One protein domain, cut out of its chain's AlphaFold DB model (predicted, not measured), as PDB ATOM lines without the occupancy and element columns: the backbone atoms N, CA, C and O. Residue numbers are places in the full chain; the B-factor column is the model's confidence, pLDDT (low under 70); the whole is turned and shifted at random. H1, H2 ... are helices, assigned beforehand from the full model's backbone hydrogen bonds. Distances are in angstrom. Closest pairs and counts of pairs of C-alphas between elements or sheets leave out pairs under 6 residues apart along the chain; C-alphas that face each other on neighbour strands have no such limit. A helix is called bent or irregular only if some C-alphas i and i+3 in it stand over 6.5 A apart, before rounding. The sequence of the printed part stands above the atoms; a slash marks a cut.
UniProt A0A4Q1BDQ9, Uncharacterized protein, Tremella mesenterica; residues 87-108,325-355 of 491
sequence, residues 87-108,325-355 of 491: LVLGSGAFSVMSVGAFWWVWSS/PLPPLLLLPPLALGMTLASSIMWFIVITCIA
ATOM      1  N   LEU A  87       2.248 -31.922 -36.660       78.31
ATOM      2  CA  LEU A  87       1.101 -31.802 -35.748       78.31
ATOM      3  C   LEU A  87       0.174 -33.028 -35.794       78.31
ATOM      4  O   LEU A  87      -0.268 -33.487 -34.742       78.31
ATOM      5  N   VAL A  88      -0.101 -33.574 -36.983       78.75
ATOM      6  CA  VAL A  88      -0.920 -34.788 -37.166       78.75
ATOM      7  C   VAL A  88      -0.193 -36.037 -36.663       78.75
ATOM      8  O   VAL A  88      -0.800 -36.888 -36.017       78.75
ATOM      9  N   LEU A  89       1.116 -36.143 -36.900       81.94
ATOM     10  CA  LEU A  89       1.922 -37.278 -36.446       81.94
ATOM     11  C   LEU A  89       2.076 -37.263 -34.913       81.94
ATOM     12  O   LEU A  89       1.938 -38.299 -34.264       81.94
ATOM     13  N   GLY A  90       2.251 -36.074 -34.325       76.50
ATOM     14  CA  GLY A  90       2.251 -35.865 -32.878       76.50
ATOM     15  C   GLY A  90       0.900 -36.163 -32.223       76.50
ATOM     16  O   GLY A  90       0.857 -36.892 -31.234       76.50
ATOM     17  N   SER A  91      -0.215 -35.661 -32.769       75.81
ATOM     18  CA  SER A  91      -1.549 -35.943 -32.211       75.81
ATOM     19  C   SER A  91      -1.939 -37.419 -32.352       75.81
ATOM     20  O   SER A  91      -2.533 -37.977 -31.430       75.81
ATOM     21  N   GLY A  92      -1.523 -38.084 -33.436       77.25
ATOM     22  CA  GLY A  92      -1.622 -39.535 -33.592       77.25
ATOM     23  C   GLY A  92      -0.854 -40.295 -32.506       77.25
ATOM     24  O   GLY A  92      -1.434 -41.146 -31.833       77.25
ATOM     25  N   ALA A  93       0.414 -39.943 -32.269       78.62
ATOM     26  CA  ALA A  93       1.231 -40.556 -31.218       78.62
ATOM     27  C   ALA A  93       0.630 -40.354 -29.811       78.62
ATOM     28  O   ALA A  93       0.485 -41.321 -29.064       78.62
ATOM     29  N   PHE A  94       0.195 -39.135 -29.469       76.56
ATOM     30  CA  PHE A  94      -0.480 -38.857 -28.193       76.56
ATOM     31  C   PHE A  94      -1.828 -39.577 -28.047       76.56
ATOM     32  O   PHE A  94      -2.174 -39.986 -26.939       76.56
ATOM     33  N   SER A  95      -2.573 -39.770 -29.141       73.88
ATOM     34  CA  SER A  95      -3.814 -40.553 -29.143       73.88
ATOM     35  C   SER A  95      -3.536 -42.029 -28.838       73.88
ATOM     36  O   SER A  95      -4.127 -42.589 -27.915       73.88
ATOM     37  N   VAL A  96      -2.557 -42.639 -29.521       77.38
ATOM     38  CA  VAL A  96      -2.140 -44.031 -29.268       77.38
ATOM     39  C   VAL A  96      -1.609 -44.203 -27.841       77.38
ATOM     40  O   VAL A  96      -1.994 -45.156 -27.169       77.38
ATOM     41  N   MET A  97      -0.802 -43.264 -27.333       74.94
ATOM     42  CA  MET A  97      -0.349 -43.284 -25.936       74.94
ATOM     43  C   MET A  97      -1.504 -43.134 -24.937       74.94
ATOM     44  O   MET A  97      -1.526 -43.846 -23.939       74.94
ATOM     45  N   SER A  98      -2.481 -42.260 -25.202       72.50
ATOM     46  CA  SER A  98      -3.666 -42.093 -24.345       72.50
ATOM     47  C   SER A  98      -4.532 -43.354 -24.303       72.50
ATOM     48  O   SER A  98      -4.959 -43.766 -23.227       72.50
ATOM     49  N   VAL A  99      -4.758 -44.003 -25.452       75.38
ATOM     50  CA  VAL A  99      -5.505 -45.269 -25.533       75.38
ATOM     51  C   VAL A  99      -4.724 -46.410 -24.876       75.38
ATOM     52  O   VAL A  99      -5.314 -47.194 -24.139       75.38
ATOM     53  N   GLY A 100      -3.405 -46.476 -25.069       73.62
ATOM     54  CA  GLY A 100      -2.536 -47.455 -24.410       73.62
ATOM     55  C   GLY A 100      -2.502 -47.291 -22.888       73.62
ATOM     56  O   GLY A 100      -2.634 -48.274 -22.165       73.62
ATOM     57  N   ALA A 101      -2.412 -46.055 -22.391       73.25
ATOM     58  CA  ALA A 101      -2.473 -45.751 -20.962       73.25
ATOM     59  C   ALA A 101      -3.857 -46.051 -20.364       73.25
ATOM     60  O   ALA A 101      -3.939 -46.624 -19.280       73.25
ATOM     61  N   PHE A 102      -4.944 -45.731 -21.077       70.12
ATOM     62  CA  PHE A 102      -6.302 -46.119 -20.681       70.12
ATOM     63  C   PHE A 102      -6.451 -47.645 -20.618       70.12
ATOM     64  O   PHE A 102      -6.951 -48.161 -19.624       70.12
ATOM     65  N   TRP A 103      -5.972 -48.374 -21.632       74.19
ATOM     66  CA  TRP A 103      -6.018 -49.837 -21.656       74.19
ATOM     67  C   TRP A 103      -5.180 -50.460 -20.535       74.19
ATOM     68  O   TRP A 103      -5.638 -51.393 -19.883       74.19
ATOM     69  N   TRP A 104      -3.992 -49.919 -20.257       72.31
ATOM     70  CA  TRP A 104      -3.158 -50.350 -19.135       72.31
ATOM     71  C   TRP A 104      -3.869 -50.141 -17.792       72.31
ATOM     72  O   TRP A 104      -3.984 -51.083 -17.017       72.31
ATOM     73  N   VAL A 105      -4.431 -48.948 -17.551       67.56
ATOM     74  CA  VAL A 105      -5.172 -48.609 -16.316       67.56
ATOM     75  C   VAL A 105      -6.516 -49.351 -16.195       67.56
ATOM     76  O   VAL A 105      -7.049 -49.490 -15.095       67.56
ATOM     77  N   TRP A 106      -7.070 -49.850 -17.304       66.62
ATOM     78  CA  TRP A 106      -8.246 -50.725 -17.309       66.62
ATOM     79  C   TRP A 106      -7.883 -52.193 -17.058       66.62
ATOM     80  O   TRP A 106      -8.611 -52.911 -16.380       66.62
ATOM     81  N   SER A 107      -6.765 -52.653 -17.624       65.06
ATOM     82  CA  SER A 107      -6.269 -54.020 -17.462       65.06
ATOM     83  C   SER A 107      -5.569 -54.241 -16.115       65.06
ATOM     84  O   SER A 107      -5.404 -55.392 -15.710       65.06
ATOM     85  N   SER A 108      -5.161 -53.165 -15.437       63.56
ATOM     86  CA  SER A 108      -4.647 -53.162 -14.068       63.56
ATOM     87  C   SER A 108      -5.798 -53.353 -13.069       63.56
ATOM     88  O   SER A 108      -6.684 -52.497 -12.976       63.56
ATOM     89  N   PRO A 325     -16.611 -45.809 -19.352       62.16
ATOM     90  CA  PRO A 325     -15.540 -45.764 -20.357       62.16
ATOM     91  C   PRO A 325     -15.766 -44.704 -21.450       62.16
ATOM     92  O   PRO A 325     -14.822 -44.294 -22.121       62.16
ATOM     93  N   LEU A 326     -17.013 -44.255 -21.648       61.09
ATOM     94  CA  LEU A 326     -17.392 -43.373 -22.756       61.09
ATOM     95  C   LEU A 326     -16.912 -41.914 -22.604       61.09
ATOM     96  O   LEU A 326     -16.307 -41.424 -23.558       61.09
ATOM     97  N   PRO A 327     -17.114 -41.196 -21.475       57.53
ATOM     98  CA  PRO A 327     -16.662 -39.809 -21.352       57.53
ATOM     99  C   PRO A 327     -15.153 -39.601 -21.582       57.53
ATOM    100  O   PRO A 327     -14.825 -38.684 -22.330       57.53
ATOM    101  N   PRO A 328     -14.222 -40.425 -21.052       56.50
ATOM    102  CA  PRO A 328     -12.793 -40.285 -21.346       56.50
ATOM    103  C   PRO A 328     -12.483 -40.437 -22.839       56.50
ATOM    104  O   PRO A 328     -11.804 -39.589 -23.414       56.50
ATOM    105  N   LEU A 329     -13.025 -41.479 -23.481       57.12
ATOM    106  CA  LEU A 329     -12.803 -41.764 -24.903       57.12
ATOM    107  C   LEU A 329     -13.431 -40.708 -25.829       57.12
ATOM    108  O   LEU A 329     -12.913 -40.475 -26.918       57.12
ATOM    109  N   LEU A 330     -14.508 -40.043 -25.397       58.66
ATOM    110  CA  LEU A 330     -15.145 -38.942 -26.128       58.66
ATOM    111  C   LEU A 330     -14.511 -37.569 -25.858       58.66
ATOM    112  O   LEU A 330     -14.581 -36.708 -26.729       58.66
ATOM    113  N   LEU A 331     -13.904 -37.343 -24.687       58.59
ATOM    114  CA  LEU A 331     -13.319 -36.049 -24.304       58.59
ATOM    115  C   LEU A 331     -11.829 -35.928 -24.642       58.59
ATOM    116  O   LEU A 331     -11.391 -34.840 -25.011       58.59
ATOM    117  N   LEU A 332     -11.047 -37.011 -24.563       61.75
ATOM    118  CA  LEU A 332      -9.609 -36.971 -24.860       61.75
ATOM    119  C   LEU A 332      -9.304 -36.506 -26.300       61.75
ATOM    120  O   LEU A 332      -8.486 -35.592 -26.442       61.75
ATOM    121  N   PRO A 333      -9.964 -37.017 -27.365       60.03
ATOM    122  CA  PRO A 333      -9.713 -36.547 -28.728       60.03
ATOM    123  C   PRO A 333     -10.000 -35.046 -28.950       60.03
ATOM    124  O   PRO A 333      -9.091 -34.355 -29.416       60.03
ATOM    125  N   PRO A 334     -11.182 -34.478 -28.612       62.09
ATOM    126  CA  PRO A 334     -11.437 -33.052 -28.814       62.09
ATOM    127  C   PRO A 334     -10.646 -32.149 -27.859       62.09
ATOM    128  O   PRO A 334     -10.337 -31.026 -28.251       62.09
ATOM    129  N   LEU A 335     -10.259 -32.601 -26.658       60.62
ATOM    130  CA  LEU A 335      -9.354 -31.829 -25.793       60.62
ATOM    131  C   LEU A 335      -7.935 -31.766 -26.372       60.62
ATOM    132  O   LEU A 335      -7.348 -30.686 -26.411       60.62
ATOM    133  N   ALA A 336      -7.402 -32.875 -26.898       62.03
ATOM    134  CA  ALA A 336      -6.113 -32.881 -27.592       62.03
ATOM    135  C   ALA A 336      -6.144 -32.022 -28.873       62.03
ATOM    136  O   ALA A 336      -5.210 -31.259 -29.138       62.03
ATOM    137  N   LEU A 337      -7.234 -32.088 -29.644       63.84
ATOM    138  CA  LEU A 337      -7.447 -31.252 -30.831       63.84
ATOM    139  C   LEU A 337      -7.591 -29.764 -30.448       63.84
ATOM    140  O   LEU A 337      -6.988 -28.899 -31.077       63.84
ATOM    141  N   GLY A 338      -8.300 -29.456 -29.358       72.50
ATOM    142  CA  GLY A 338      -8.431 -28.104 -28.811       72.50
ATOM    143  C   GLY A 338      -7.105 -27.524 -28.313       72.50
ATOM    144  O   GLY A 338      -6.769 -26.391 -28.650       72.50
ATOM    145  N   MET A 339      -6.304 -28.304 -27.579       71.25
ATOM    146  CA  MET A 339      -4.971 -27.883 -27.129       71.25
ATOM    147  C   MET A 339      -3.986 -27.704 -28.289       71.25
ATOM    148  O   MET A 339      -3.216 -26.744 -28.283       71.25
ATOM    149  N   THR A 340      -4.011 -28.573 -29.304       72.38
ATOM    150  CA  THR A 340      -3.153 -28.413 -30.493       72.38
ATOM    151  C   THR A 340      -3.592 -27.236 -31.369       72.38
ATOM    152  O   THR A 340      -2.730 -26.505 -31.859       72.38
ATOM    153  N   LEU A 341      -4.896 -26.954 -31.486       71.00
ATOM    154  CA  LEU A 341      -5.400 -25.717 -32.095       71.00
ATOM    155  C   LEU A 341      -4.964 -24.473 -31.312       71.00
ATOM    156  O   LEU A 341      -4.428 -23.547 -31.912       71.00
ATOM    157  N   ALA A 342      -5.136 -24.454 -29.989       74.50
ATOM    158  CA  ALA A 342      -4.730 -23.331 -29.145       74.50
ATOM    159  C   ALA A 342      -3.212 -23.080 -29.214       74.50
ATOM    160  O   ALA A 342      -2.782 -21.936 -29.361       74.50
ATOM    161  N   SER A 343      -2.405 -24.146 -29.194       77.38
ATOM    162  CA  SER A 343      -0.954 -24.096 -29.413       77.38
ATOM    163  C   SER A 343      -0.606 -23.518 -30.790       77.38
ATOM    164  O   SER A 343       0.183 -22.577 -30.879       77.38
ATOM    165  N   SER A 344      -1.249 -24.005 -31.856       75.12
ATOM    166  CA  SER A 344      -1.052 -23.520 -33.229       75.12
ATOM    167  C   SER A 344      -1.432 -22.040 -33.387       75.12
ATOM    168  O   SER A 344      -0.673 -21.267 -33.971       75.12
ATOM    169  N   ILE A 345      -2.551 -21.609 -32.794       75.62
ATOM    170  CA  ILE A 345      -3.001 -20.208 -32.783       75.62
ATOM    171  C   ILE A 345      -2.007 -19.325 -32.018       75.62
ATOM    172  O   ILE A 345      -1.586 -18.292 -32.540       75.62
ATOM    173  N   MET A 346      -1.568 -19.739 -30.825       74.25
ATOM    174  CA  MET A 346      -0.548 -19.022 -30.049       74.25
ATOM    175  C   MET A 346       0.771 -18.898 -30.818       74.25
ATOM    176  O   MET A 346       1.342 -17.810 -30.893       74.25
ATOM    177  N   TRP A 347       1.235 -19.976 -31.452       74.94
ATOM    178  CA  TRP A 347       2.463 -19.962 -32.247       74.94
ATOM    179  C   TRP A 347       2.330 -19.083 -33.496       74.94
ATOM    180  O   TRP A 347       3.242 -18.324 -33.826       74.94
ATOM    181  N   PHE A 348       1.162 -19.089 -34.147       74.31
ATOM    182  CA  PHE A 348       0.853 -18.198 -35.264       74.31
ATOM    183  C   PHE A 348       0.835 -16.720 -34.841       74.31
ATOM    184  O   PHE A 348       1.363 -15.877 -35.569       74.31
ATOM    185  N   ILE A 349       0.294 -16.395 -33.660       77.62
ATOM    186  CA  ILE A 349       0.338 -15.043 -33.079       77.62
ATOM    187  C   ILE A 349       1.791 -14.628 -32.812       77.62
ATOM    188  O   ILE A 349       2.206 -13.564 -33.271       77.62
ATOM    189  N   VAL A 350       2.589 -15.475 -32.150       78.81
ATOM    190  CA  VAL A 350       4.011 -15.209 -31.856       78.81
ATOM    191  C   VAL A 350       4.809 -14.963 -33.141       78.81
ATOM    192  O   VAL A 350       5.467 -13.928 -33.264       78.81
ATOM    193  N   ILE A 351       4.691 -15.845 -34.140       76.44
ATOM    194  CA  ILE A 351       5.345 -15.685 -35.449       76.44
ATOM    195  C   ILE A 351       4.877 -14.399 -36.146       76.44
ATOM    196  O   ILE A 351       5.701 -13.670 -36.698       76.44
ATOM    197  N   THR A 352       3.580 -14.080 -36.105       76.69
ATOM    198  CA  THR A 352       3.026 -12.872 -36.743       76.69
ATOM    199  C   THR A 352       3.514 -11.589 -36.067       76.69
ATOM    200  O   THR A 352       3.826 -10.616 -36.758       76.69
ATOM    201  N   CYS A 353       3.648 -11.581 -34.739       75.00
ATOM    202  CA  CYS A 353       4.242 -10.474 -33.993       75.00
ATOM    203  C   CYS A 353       5.725 -10.297 -34.345       75.00
ATOM    204  O   CYS A 353       6.116  -9.204 -34.758       75.00
ATOM    205  N   ILE A 354       6.532 -11.363 -34.285       77.12
ATOM    206  CA  ILE A 354       7.959 -11.325 -34.656       77.12
ATOM    207  C   ILE A 354       8.132 -10.846 -36.107       77.12
ATOM    208  O   ILE A 354       8.961  -9.978 -36.385       77.12
ATOM    209  N   ALA A 355       7.307 -11.340 -37.035       71.81
ATOM    210  CA  ALA A 355       7.328 -10.930 -38.437       71.81
ATOM    211  C   ALA A 355       6.881  -9.473 -38.663       71.81
ATOM    212  O   ALA A 355       7.337  -8.854 -39.622       71.81
TER     213      ALA A 355
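What this domain is: This is residues 87 to 108 and 325 to 355 of the 491 residues of an uncharacterized protein of Tremella mesenterica (UniProt A0A4Q1BDQ9). Two helices lie side by side in part, at a shallow angle and running opposite ways; the far end of the longer H2, residues 345 to 355, sticks out free and adds to the length. The 53 printed residues hold H1 then H2, with no named strand: all helix. The whole is only just loose, close to extended, with a radius of gyration of the C-alphas of 14.7 A and spans of 50 by 19 by 14 A.

Where its parts are: H1, residues 87 to 107, begins at C-alpha 87 (1.101, -31.802, -35.748) and is 29.7 A long. H2, residues 326 to 355, is 43.7 A long and ends at C-alpha 355 (7.328, -10.930, -38.437). H2 is neither bent nor irregular, but only just: C-alphas 330 and 333 are 6.5 A apart.

How they stand to each other: H1 and H2 touch, H2 with residues 332 to 340 alone; their closest C-alphas, of Ser 95 and Pro 333, are 7.1 A apart. They run opposite ways at a shallow tilt of 29 degrees. Every O i to N i+4 pair is within hydrogen-bond range in H1, and 24 of 26 in H2.

The domain as a whole: The C-alphas farthest apart, of Ser 108 and Ala 355, are 50.2 A apart. Residues 109 to 324 are not printed; C-alphas 108 and 325 are 14.6 A apart across the cut. Residues 105 to 108 and 325 to 337 have pLDDT under 70.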